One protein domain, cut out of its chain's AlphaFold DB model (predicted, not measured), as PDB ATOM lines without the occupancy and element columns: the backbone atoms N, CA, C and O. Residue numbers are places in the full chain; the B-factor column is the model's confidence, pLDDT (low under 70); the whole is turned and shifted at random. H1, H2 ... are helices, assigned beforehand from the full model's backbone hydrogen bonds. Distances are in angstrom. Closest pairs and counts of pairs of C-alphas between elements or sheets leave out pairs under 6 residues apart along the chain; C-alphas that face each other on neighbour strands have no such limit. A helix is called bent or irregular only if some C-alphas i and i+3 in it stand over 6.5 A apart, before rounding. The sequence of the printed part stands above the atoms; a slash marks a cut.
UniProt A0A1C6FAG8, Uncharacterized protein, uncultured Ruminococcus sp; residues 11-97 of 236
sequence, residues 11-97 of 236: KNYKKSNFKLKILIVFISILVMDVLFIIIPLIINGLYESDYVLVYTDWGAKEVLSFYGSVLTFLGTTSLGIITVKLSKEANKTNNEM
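AT A GLANCE: This is residues 11 to 97 of the 236 residues of an uncharacterized protein of uncultured Ruminococcus sp (UniProt A0A1C6FAG8). Two long helices, H2 and H1, make a narrow V; a loop joins them at its closed end, and their other ends spread apart. No third part packs on them, and much of each helix stands free. The printed part has 87 residues, with two named helices, H1 then H2, and no named strand: the class is all helix. It is extended, with a radius of gyration of the C-alphas of 20.6 A, and only just flat, spanning 66 by 33 by 17 A.

HOW THE PARTS SIT: Look first at H2, residues 60 to 97, then at H1, residues 11 to 47; they are near each other, with a closest C-alpha distance of 8.1 A. Residues 11 to 31 of H1 and 71 to 97 of H2 stand free. H1 has a kink of 27 degrees near residue 34; it is neither bent nor irregular, but only just: C-alphas 36 and 39 are 6.5 A apart. In H2 every O i to N i+4 pair is within hydrogen-bond range; in H1, 31 of 33 are.

IN THESE COORDINATES: Find C-alpha 60 at (184.900, 220.110, 260.127); from there H2 runs 53.9 A to C-alpha 97 at (156.334, 186.205, 229.542). H1 runs 53.0 A from C-alpha 11 at (182.004, 200.864, 211.598) to C-alpha 47.

THE WHOLE: The C-alphas farthest apart, of Asp 50 and Met 97, are 68.6 A apart. The printed part has no cut, and residues 48 to 59 form a long link. The pLDDT is under 70 at residues 11 to 18, 43 and 45 to 59.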
ATOM      1  N   LYS A  11     180.706 200.461 211.021       52.41
ATOM      2  CA  LYS A  11     182.004 200.864 211.598       52.41
ATOM      3  C   LYS A  11     181.994 202.296 212.143       52.41
ATOM      4  O   LYS A  11     182.570 202.533 213.205       52.41
ATOM      5  N   ASN A  12     181.352 203.241 211.454       54.28
ATOM      6  CA  ASN A  12     181.260 204.629 211.915       54.28
ATOM      7  C   ASN A  12     180.321 204.784 213.121       54.28
ATOM      8  O   ASN A  12     180.657 205.514 214.053       54.28
ATOM      9  N   TYR A  13     179.212 204.040 213.165       52.12
ATOM     10  CA  TYR A  13     178.308 204.016 214.317       52.12
ATOM     11  C   TYR A  13     178.977 203.419 215.566       52.12
ATOM     12  O   TYR A  13     178.940 204.008 216.650       52.12
ATOM     13  N   LYS A  14     179.692 202.297 215.417       51.53
ATOM     14  CA  LYS A  14     180.442 201.665 216.514       51.53
ATOM     15  C   LYS A  14     181.604 202.540 217.012       51.53
ATOM     16  O   LYS A  14     181.837 202.622 218.217       51.53
ATOM     17  N   LYS A  15     182.291 203.252 216.107       52.78
ATOM     18  CA  LYS A  15     183.372 204.205 216.435       52.78
ATOM     19  C   LYS A  15     182.852 205.477 217.122       52.78
ATOM     20  O   LYS A  15     183.532 205.995 218.005       52.78
ATOM     21  N   SER A  16     181.660 205.958 216.760       56.72
ATOM     22  CA  SER A  16     181.018 207.125 217.387       56.72
ATOM     23  C   SER A  16     180.580 206.835 218.828       56.72
ATOM     24  O   SER A  16     180.946 207.571 219.742       56.72
ATOM     25  N   ASN A  17     179.941 205.684 219.069       64.81
ATOM     26  CA  ASN A  17     179.571 205.248 220.421       64.81
ATOM     27  C   ASN A  17     180.787 205.043 221.345       64.81
ATOM     28  O   ASN A  17     180.694 205.270 222.548       64.81
ATOM     29  N   PHE A  18     181.939 204.643 220.799       69.38
ATOM     30  CA  PHE A  18     183.181 204.521 221.567       69.38
ATOM     31  C   PHE A  18     183.764 205.888 221.960       69.38
ATOM     32  O   PHE A  18     184.112 206.093 223.120       69.38
ATOM     33  N   LYS A  19     183.803 206.848 221.025       73.81
ATOM     34  CA  LYS A  19     184.241 208.225 221.313       73.81
ATOM     35  C   LYS A  19     183.323 208.926 222.318       73.81
ATOM     36  O   LYS A  19     183.822 209.610 223.202       73.81
ATOM     37  N   LEU A  20     182.009 208.714 222.217       75.69
ATOM     38  CA  LEU A  20     181.027 209.260 223.157       75.69
ATOM     39  C   LEU A  20     181.204 208.680 224.568       75.69
ATOM     40  O   LEU A  20     181.178 209.426 225.539       75.69
ATOM     41  N   LYS A  21     181.459 207.370 224.693       79.31
ATOM     42  CA  LYS A  21     181.763 206.739 225.989       79.31
ATOM     43  C   LYS A  21     183.040 207.298 226.620       79.31
ATOM     44  O   LYS A  21     183.030 207.595 227.806       79.31
ATOM     45  N   ILE A  22     184.107 207.483 225.837       78.06
ATOM     46  CA  ILE A  22     185.356 208.095 226.325       78.06
ATOM     47  C   ILE A  22     185.122 209.543 226.764       78.06
ATOM     48  O   ILE A  22     185.613 209.941 227.814       78.06
ATOM     49  N   LEU A  23     184.340 210.312 226.001       81.69
ATOM     50  CA  LEU A  23     183.997 211.691 226.343       81.69
ATOM     51  C   LEU A  23     183.222 211.771 227.666       81.69
ATOM     52  O   LEU A  23     183.552 212.593 228.511       81.69
ATOM     53  N   ILE A  24     182.236 210.893 227.873       82.38
ATOM     54  CA  ILE A  24     181.461 210.829 229.122       82.38
ATOM     55  C   ILE A  24     182.362 210.472 230.309       82.38
ATOM     56  O   ILE A  24     182.257 211.097 231.360       82.38
ATOM     57  N   VAL A  25     183.275 209.510 230.141       81.62
ATOM     58  CA  VAL A  25     184.242 209.142 231.188       81.62
ATOM     59  C   VAL A  25     185.172 210.312 231.508       81.62
ATOM     60  O   VAL A  25     185.377 210.623 232.675       81.62
ATOM     61  N   PHE A  26     185.682 211.004 230.491       81.69
ATOM     62  CA  PHE A  26     186.559 212.159 230.677       81.69
ATOM     63  C   PHE A  26     185.851 213.318 231.393       81.69
ATOM     64  O   PHE A  26     186.399 213.895 232.326       81.69
ATOM     65  N   ILE A  27     184.604 213.613 231.013       82.19
ATOM     66  CA  ILE A  27     183.768 214.617 231.685       82.19
ATOM     67  C   ILE A  27     183.492 214.207 233.136       82.19
ATOM     68  O   ILE A  27     183.568 215.044 234.028       82.19
ATOM     69  N   SER A  28     183.219 212.925 233.393       79.25
ATOM     70  CA  SER A  28     183.003 212.421 234.752       79.25
ATOM     71  C   SER A  28     184.241 212.579 235.635       79.25
ATOM     72  O   SER A  28     184.093 212.906 236.808       79.25
ATOM     73  N   ILE A  29     185.440 212.347 235.093       80.81
ATOM     74  CA  ILE A  29     186.707 212.537 235.816       80.81
ATOM     75  C   ILE A  29     186.913 214.023 236.121       80.81
ATOM     76  O   ILE A  29     187.125 214.381 237.272       80.81
ATOM     77  N   LEU A  30     186.725 214.895 235.127       79.88
ATOM     78  CA  LEU A  30     186.874 216.343 235.294       79.88
ATOM     79  C   LEU A  30     185.910 216.900 236.355       79.88
ATOM     80  O   LEU A  30     186.302 217.712 237.186       79.88
ATOM     81  N   VAL A  31     184.657 216.437 236.368       81.00
ATOM     82  CA  VAL A  31     183.672 216.826 237.389       81.00
ATOM     83  C   VAL A  31     184.090 216.351 238.785       81.00
ATOM     84  O   VAL A  31     183.931 217.104 239.744       81.00
ATOM     85  N   MET A  32     184.655 215.147 238.913       78.88
ATOM     86  CA  MET A  32     185.193 214.667 240.191       78.88
ATOM     87  C   MET A  32     186.378 215.520 240.658       78.88
ATOM     88  O   MET A  32     186.399 215.943 241.811       78.88
ATOM     89  N   ASP A  33     187.312 215.854 239.771       75.25
ATOM     90  CA  ASP A  33     188.465 216.695 240.112       75.25
ATOM     91  C   ASP A  33     188.022 218.095 240.577       75.25
ATOM     92  O   ASP A  33     188.527 218.626 241.568       75.25
ATOM     93  N   VAL A  34     187.014 218.680 239.920       76.75
ATOM     94  CA  VAL A  34     186.434 219.966 240.341       76.75
ATOM     95  C   VAL A  34     185.806 219.859 241.736       76.75
ATOM     96  O   VAL A  34     186.061 220.714 242.586       76.75
ATOM     97  N   LEU A  35     185.015 218.813 241.992       74.62
ATOM     98  CA  LEU A  35     184.290 218.633 243.256       74.62
ATOM     99  C   LEU A  35     185.210 218.345 244.451       74.62
ATOM    100  O   LEU A  35     184.941 218.834 245.546       74.62
ATOM    101  N   PHE A  36     186.273 217.564 244.250       74.19
ATOM    102  CA  PHE A  36     187.131 217.077 245.336       74.19
ATOM    103  C   PHE A  36     188.429 217.870 245.520       74.19
ATOM    104  O   PHE A  36     189.006 217.821 246.602       74.19
ATOM    105  N   ILE A  37     188.899 218.591 244.499       73.25
ATOM    106  CA  ILE A  37     190.178 219.317 244.554       73.25
ATOM    107  C   ILE A  37     189.939 220.823 244.451       73.25
ATOM    108  O   ILE A  37     190.381 221.581 245.312       73.25
ATOM    109  N   ILE A  38     189.203 221.270 243.430       72.56
ATOM    110  CA  ILE A  38     189.072 222.704 243.129       72.56
ATOM    111  C   ILE A  38     188.165 223.415 244.138       72.56
ATOM    112  O   ILE A  38     188.540 224.473 244.634       72.56
ATOM    113  N   ILE A  39     187.006 222.848 244.479       73.25
ATOM    114  CA  ILE A  39     186.084 223.471 245.444       73.25
ATOM    115  C   ILE A  39     186.733 223.617 246.835       73.25
ATOM    116  O   ILE A  39     186.726 224.733 247.355       73.25
ATOM    117  N   PRO A  40     187.371 222.585 247.424       71.81
ATOM    118  CA  PRO A  40     188.084 222.744 248.692       71.81
ATOM    119  C   PRO A  40     189.238 223.751 248.629       71.81
ATOM    120  O   PRO A  40     189.425 224.500 249.583       71.81
ATOM    121  N   LEU A  41     189.983 223.818 247.516       70.75
ATOM    122  CA  LEU A  41     191.057 224.804 247.331       70.75
ATOM    123  C   LEU A  41     190.533 226.239 247.244       70.75
ATOM    124  O   LEU A  41     191.126 227.132 247.842       70.75
ATOM    125  N   ILE A  42     189.426 226.470 246.530       71.94
ATOM    126  CA  ILE A  42     188.780 227.789 246.458       71.94
ATOM    127  C   ILE A  42     188.295 228.206 247.845       71.94
ATOM    128  O   ILE A  42     188.511 229.344 248.249       71.94
ATOM    129  N   ILE A  43     187.678 227.289 248.591       69.06
ATOM    130  CA  ILE A  43     187.178 227.585 249.935       69.06
ATOM    131  C   ILE A  43     188.335 227.851 250.908       69.06
ATOM    132  O   ILE A  43     188.272 228.809 251.672       69.06
ATOM    133  N   ASN A  44     189.424 227.082 250.827       70.38
ATOM    134  CA  ASN A  44     190.627 227.317 251.628       70.38
ATOM    135  C   ASN A  44     191.321 228.646 251.269       70.38
ATOM    136  O   ASN A  44     191.760 229.372 252.152       70.38
ATOM    137  N   GLY A  45     191.380 229.006 249.983       65.31
ATOM    138  CA  GLY A  45     191.948 230.283 249.535       65.31
ATOM    139  C   GLY A  45     191.100 231.501 249.916       65.31
ATOM    140  O   GLY A  45     191.644 232.567 250.188       65.31
ATOM    141  N   LEU A  46     189.774 231.347 249.986       65.56
ATOM    142  CA  LEU A  46     188.874 232.368 250.534       65.56
ATOM    143  C   LEU A  46     189.012 232.505 252.060       65.56
ATOM    144  O   LEU A  46     188.720 233.573 252.587       65.56
ATOM    145  N   TYR A  47     189.485 231.461 252.748       62.69
ATOM    146  CA  TYR A  47     189.729 231.454 254.193       62.69
ATOM    147  C   TYR A  47     191.043 232.156 254.591       62.69
ATOM    148  O   TYR A  47     191.092 232.817 255.622       62.69
ATOM    149  N   GLU A  48     192.104 232.051 253.780       60.31
ATOM    150  CA  GLU A  48     193.407 232.708 254.035       60.31
ATOM    151  C   GLU A  48     193.432 234.208 253.690       60.31
ATOM    152  O   GLU A  48     194.418 234.897 253.959       60.31
ATOM    153  N   SER A  49     192.370 234.734 253.083       57.19
ATOM    154  CA  SER A  49     192.328 236.115 252.623       57.19
ATOM    155  C   SER A  49     191.633 237.025 253.640       57.19
ATOM    156  O   SER A  49     190.434 236.895 253.856       57.19
ATOM    157  N   ASP A  50     192.346 238.027 254.169       52.69
ATOM    158  CA  ASP A  50     191.867 239.056 255.125       52.69
ATOM    159  C   ASP A  50     190.749 239.993 254.584       52.69
ATOM    160  O   ASP A  50     190.511 241.091 255.099       52.69
ATOM    161  N   TYR A  51     190.034 239.610 253.520       54.03
ATOM    162  CA  TYR A  51     188.910 240.392 253.011       54.03
ATOM    163  C   TYR A  51     187.687 240.197 253.919       54.03
ATOM    164  O   TYR A  51     186.981 239.198 253.844       54.03
ATOM    165  N   VAL A  52     187.387 241.233 254.707       52.66
ATOM    166  CA  VAL A  52     186.255 241.407 255.653       52.66
ATOM    167  C   VAL A  52     184.850 241.193 255.038       52.66
ATOM    168  O   VAL A  52     183.832 241.338 255.710       52.66
ATOM    169  N   LEU A  53     184.748 240.856 253.754       51.62
ATOM    170  CA  LEU A  53     183.476 240.786 253.036       51.62
ATOM    171  C   LEU A  53     182.666 239.512 253.316       51.62
ATOM    172  O   LEU A  53     181.458 239.531 253.082       51.62
ATOM    173  N   VAL A  54     183.272 238.433 253.826       53.00
ATOM    174  CA  VAL A  54     182.560 237.174 254.103       53.00
ATOM    175  C   VAL A  54     183.132 236.477 255.350       53.00
ATOM    176  O   VAL A  54     184.188 235.862 255.292       53.00
ATOM    177  N   TYR A  55     182.419 236.538 256.480       52.44
ATOM    178  CA  TYR A  55     182.671 235.666 257.639       52.44
ATOM    179  C   TYR A  55     182.033 234.299 257.361       52.44
ATOM    180  O   TYR A  55     180.817 234.141 257.479       52.44
ATOM    181  N   THR A  56     182.831 233.317 256.949       55.34
ATOM    182  CA  THR A  56     182.376 231.932 256.754       55.34
ATOM    183  C   THR A  56     183.108 230.985 257.694       55.34
ATOM    184  O   THR A  56     184.299 230.739 257.512       55.34
ATOM    185  N   ASP A  57     182.378 230.418 258.660       58.28
ATOM    186  CA  ASP A  57     182.861 229.360 259.554       58.28
ATOM    187  C   ASP A  57     182.963 228.036 258.780       58.28
ATOM    188  O   ASP A  57     182.027 227.238 258.719       58.28
ATOM    189  N   TRP A  58     184.103 227.813 258.124       65.81
ATOM    190  CA  TRP A  58     184.397 226.575 257.404       65.81
ATOM    191  C   TRP A  58     185.019 225.534 258.343       65.81
ATOM    192  O   TRP A  58     186.228 225.294 258.344       65.81
ATOM    193  N   GLY A  59     184.182 224.941 259.196       67.62
ATOM    194  CA  GLY A  59     184.576 223.927 260.165       67.62
ATOM    195  C   GLY A  59     184.501 222.493 259.631       67.62
ATOM    196  O   GLY A  59     184.017 222.202 258.535       67.62
ATOM    197  N   ALA A  60     184.947 221.539 260.456       72.00
ATOM    198  CA  ALA A  60     184.900 220.110 260.127       72.00
ATOM    199  C   ALA A  60     183.471 219.605 259.834       72.00
ATOM    200  O   ALA A  60     183.287 218.663 259.063       72.00
ATOM    201  N   LYS A  61     182.456 220.240 260.433       76.81
ATOM    202  CA  LYS A  61     181.042 219.896 260.258       76.81
ATOM    203  C   LYS A  61     180.542 220.273 258.862       76.81
ATOM    204  O   LYS A  61     179.882 219.465 258.209       76.81
ATOM    205  N   GLU A  62     180.872 221.470 258.399       77.00
ATOM    206  CA  GLU A  62     180.457 222.021 257.108       77.00
ATOM    207  C   GLU A  62     181.136 221.258 255.961       77.00
ATOM    208  O   GLU A  62     180.467 220.846 255.011       77.00
ATOM    209  N   VAL A  63     182.430 220.945 256.116       76.38
ATOM    210  CA  VAL A  63     183.197 220.095 255.187       76.38
ATOM    211  C   VAL A  63     182.582 218.700 255.067       76.38
ATOM    212  O   VAL A  63     182.356 218.204 253.961       76.38
ATOM    213  N   LEU A  64     182.290 218.054 256.199       78.25
ATOM    214  CA  LEU A  64     181.712 216.711 256.203       78.25
ATOM    215  C   LEU A  64     180.312 216.700 255.574       78.25
ATOM    216  O   LEU A  64     179.986 215.790 254.811       78.25
ATOM    217  N   SER A  65     179.502 217.729 255.840       83.12
ATOM    218  CA  SER A  65     178.177 217.893 255.234       83.12
ATOM    219  C   SER A  65     178.253 218.084 253.716       83.12
ATOM    220  O   SER A  65     177.434 217.516 252.990       83.12
ATOM    221  N   PHE A  66     179.238 218.841 253.220       81.38
ATOM    222  CA  PHE A  66     179.461 219.019 251.785       81.38
ATOM    223  C   PHE A  66     179.754 217.680 251.097       81.38
ATOM    224  O   PHE A  66     179.031 217.293 250.176       81.38
ATOM    225  N   TYR A  67     180.732 216.915 251.589       80.38
ATOM    226  CA  TYR A  67     181.048 215.603 251.015       80.38
ATOM    227  C   TYR A  67     179.908 214.595 251.166       80.38
ATOM    228  O   TYR A  67     179.671 213.804 250.252       80.38
ATOM    229  N   GLY A  68     179.155 214.661 252.267       84.31
ATOM    230  CA  GLY A  68     177.925 213.892 252.440       84.31
ATOM    231  C   GLY A  68     176.918 214.172 251.324       84.31
ATOM    232  O   GLY A  68     176.424 213.237 250.699       84.31
ATOM    233  N   SER A  69     176.681 215.447 250.998       85.44
ATOM    234  CA  SER A  69     175.753 215.838 249.928       85.44
ATOM    235  C   SER A  69     176.206 215.379 248.536       85.44
ATOM    236  O   SER A  69     175.391 214.867 247.765       85.44
ATOM    237  N   VAL A  70     177.509 215.473 248.234       83.19
ATOM    238  CA  VAL A  70     178.093 214.990 246.971       83.19
ATOM    239  C   VAL A  70     177.943 213.474 246.859       83.19
ATOM    240  O   VAL A  70     177.518 212.965 245.821       83.19
ATOM    241  N   LEU A  71     178.233 212.740 247.936       84.00
ATOM    242  CA  LEU A  71     178.099 211.288 247.964       84.00
ATOM    243  C   LEU A  71     176.636 210.850 247.811       84.00
ATOM    244  O   LEU A  71     176.356 209.932 247.040       84.00
ATOM    245  N   THR A  72     175.697 211.525 248.480       91.12
ATOM    246  CA  THR A  72     174.258 211.277 248.309       91.12
ATOM    247  C   THR A  72     173.829 211.529 246.870       91.12
ATOM    248  O   THR A  72     173.164 210.680 246.282       91.12
ATOM    249  N   PHE A  73     174.253 212.640 246.263       87.31
ATOM    250  CA  PHE A  73     173.935 212.948 244.871       87.31
ATOM    251  C   PHE A  73     174.444 211.868 243.904       87.31
ATOM    252  O   PHE A  73     173.702 211.412 243.029       87.31
ATOM    253  N   LEU A  74     175.685 211.410 244.085       86.88
ATOM    254  CA  LEU A  74     176.266 210.329 243.288       86.88
ATOM    255  C   LEU A  74     175.525 209.005 243.496       86.88
ATOM    256  O   LEU A  74     175.237 208.306 242.520       86.88
ATOM    257  N   GLY A  75     175.178 208.685 244.743       87.00
ATOM    258  CA  GLY A  75     174.401 207.500 245.095       87.00
ATOM    259  C   GLY A  75     173.027 207.504 244.429       87.00
ATOM    260  O   GLY A  75     172.679 206.552 243.731       87.00
ATOM    261  N   THR A  76     172.274 208.598 244.560       92.31
ATOM    262  CA  THR A  76     170.935 208.744 243.971       92.31
ATOM    263  C   THR A  76     170.975 208.744 242.445       92.31
ATOM    264  O   THR A  76     170.153 208.077 241.819       92.31
ATOM    265  N   THR A  77     171.941 209.429 241.828       89.25
ATOM    266  CA  THR A  77     172.084 209.454 240.361       89.25
ATOM    267  C   THR A  77     172.424 208.067 239.818       89.25
ATOM    268  O   THR A  77     171.798 207.603 238.863       89.25
ATOM    269  N   SER A  78     173.369 207.369 240.455       88.19
ATOM    270  CA  SER A  78     173.748 206.003 240.075       88.19
ATOM    271  C   SER A  78     172.571 205.044 240.219       88.19
ATOM    272  O   SER A  78     172.292 204.265 239.304       88.19
ATOM    273  N   LEU A  79     171.836 205.148 241.330       92.69
ATOM    274  CA  LEU A  79     170.638 204.354 241.566       92.69
ATOM    275  C   LEU A  79     169.576 204.640 240.501       92.69
ATOM    276  O   LEU A  79     169.058 203.700 239.912       92.69
ATOM    277  N   GLY A  80     169.334 205.909 240.161       95.00
ATOM    278  CA  GLY A  80     168.398 206.297 239.105       95.00
ATOM    279  C   GLY A  80     168.735 205.675 237.745       95.00
ATOM    280  O   GLY A  80     167.855 205.126 237.081       95.00
ATOM    281  N   ILE A  81     170.013 205.684 237.346       92.50
ATOM    282  CA  ILE A  81     170.467 205.055 236.092       92.50
ATOM    283  C   ILE A  81     170.215 203.540 236.115       92.50
ATOM    284  O   ILE A  81     169.697 202.983 235.140       92.50
ATOM    285  N   ILE A  82     170.558 202.871 237.220       94.44
ATOM    286  CA  ILE A  82     170.344 201.426 237.388       94.44
ATOM    287  C   ILE A  82     168.849 201.103 237.353       94.44
ATOM    288  O   ILE A  82     168.447 200.192 236.630       94.44
ATOM    289  N   THR A  83     168.018 201.874 238.056       96.19
ATOM    290  CA  THR A  83     166.562 201.703 238.096       96.19
ATOM    291  C   THR A  83     165.945 201.819 236.705       96.19
ATOM    292  O   THR A  83     165.134 200.974 236.329       96.19
ATOM    293  N   VAL A  84     166.361 202.798 235.892       95.69
ATOM    294  CA  VAL A  84     165.877 202.928 234.505       95.69
ATOM    295  C   VAL A  84     166.276 201.716 233.662       95.69
ATOM    296  O   VAL A  84     165.471 201.228 232.865       95.69
ATOM    297  N   LYS A  85     167.505 201.212 233.822       94.81
ATOM    298  CA  LYS A  85     167.966 200.027 233.087       94.81
ATOM    299  C   LYS A  85     167.182 198.776 233.493       94.81
ATOM    300  O   LYS A  85     166.684 198.072 232.618       94.81
ATOM    301  N   LEU A  86     167.021 198.549 234.795       92.94
ATOM    302  CA  LEU A  86     166.285 197.410 235.336       92.94
ATOM    303  C   LEU A  86     164.813 197.447 234.920       92.94
ATOM    304  O   LEU A  86     164.270 196.426 234.522       92.94
ATOM    305  N   SER A  87     164.180 198.624 234.935       95.94
ATOM    306  CA  SER A  87     162.793 198.789 234.488       95.94
ATOM    307  C   SER A  87     162.616 198.426 233.009       95.94
ATOM    308  O   SER A  87     161.654 197.747 232.654       95.94
ATOM    309  N   LYS A  88     163.563 198.807 232.142       95.50
ATOM    310  CA  LYS A  88     163.529 198.422 230.722       95.50
ATOM    311  C   LYS A  88     163.688 196.916 230.522       95.50
ATOM    312  O   LYS A  88     162.967 196.343 229.710       95.50
ATOM    313  N   GLU A  89     164.616 196.287 231.239       95.12
ATOM    314  CA  GLU A  89     164.818 194.834 231.177       95.12
ATOM    315  C   GLU A  89     163.595 194.081 231.723       95.12
ATOM    316  O   GLU A  89     163.102 193.174 231.059       95.12
ATOM    317  N   ALA A  90     163.030 194.526 232.848       93.62
ATOM    318  CA  ALA A  90     161.822 193.952 233.434       93.62
ATOM    319  C   ALA A  90     160.611 194.061 232.496       93.62
ATOM    320  O   ALA A  90     159.899 193.078 232.312       93.62
ATOM    321  N   ASN A  91     160.401 195.213 231.850       94.88
ATOM    322  CA  ASN A  91     159.317 195.378 230.877       94.88
ATOM    323  C   ASN A  91     159.482 194.442 229.680       94.88
ATOM    324  O   ASN A  91     158.507 193.851 229.222       94.88
ATOM    325  N   LYS A  92     160.715 194.280 229.185       95.06
ATOM    326  CA  LYS A  92     160.997 193.350 228.094       95.06
ATOM    327  C   LYS A  92     160.662 191.910 228.499       95.06
ATOM    328  O   LYS A  92     159.911 191.252 227.789       95.06
ATOM    329  N   THR A  93     161.169 191.448 229.639       94.12
ATOM    330  CA  THR A  93     160.891 190.093 230.140       94.12
ATOM    331  C   THR A  93     159.406 189.881 230.425       94.12
ATOM    332  O   THR A  93     158.888 188.801 230.171       94.12
ATOM    333  N   ASN A  94     158.698 190.900 230.914       94.50
ATOM    334  CA  ASN A  94     157.261 190.807 231.153       94.50
ATOM    335  C   ASN A  94     156.472 190.636 229.847       94.50
ATOM    336  O   ASN A  94     155.555 189.823 229.791       94.50
ATOM    337  N   ASN A  95     156.856 191.350 228.785       94.25
ATOM    338  CA  ASN A  95     156.242 191.177 227.468       94.25
ATOM    339  C   ASN A  95     156.498 189.771 226.911       94.25
ATOM    340  O   ASN A  95     155.555 189.104 226.502       94.25
ATOM    341  N   GLU A  96     157.741 189.285 226.980       94.00
ATOM    342  CA  GLU A  96     158.087 187.916 226.566       94.00
ATOM    343  C   GLU A  96     157.301 186.865 227.374       94.00
ATOM    344  O   GLU A  96     156.818 185.876 226.824       94.00
ATOM    345  N   MET A  97     157.121 187.089 228.680       93.50
ATOM    346  CA  MET A  97     156.334 186.205 229.542       93.50
ATOM    347  C   MET A  97     154.847 186.232 229.181       93.50
ATOM    348  O   MET A  97     154.204 185.185 229.198       93.50
TER     349      MET A  97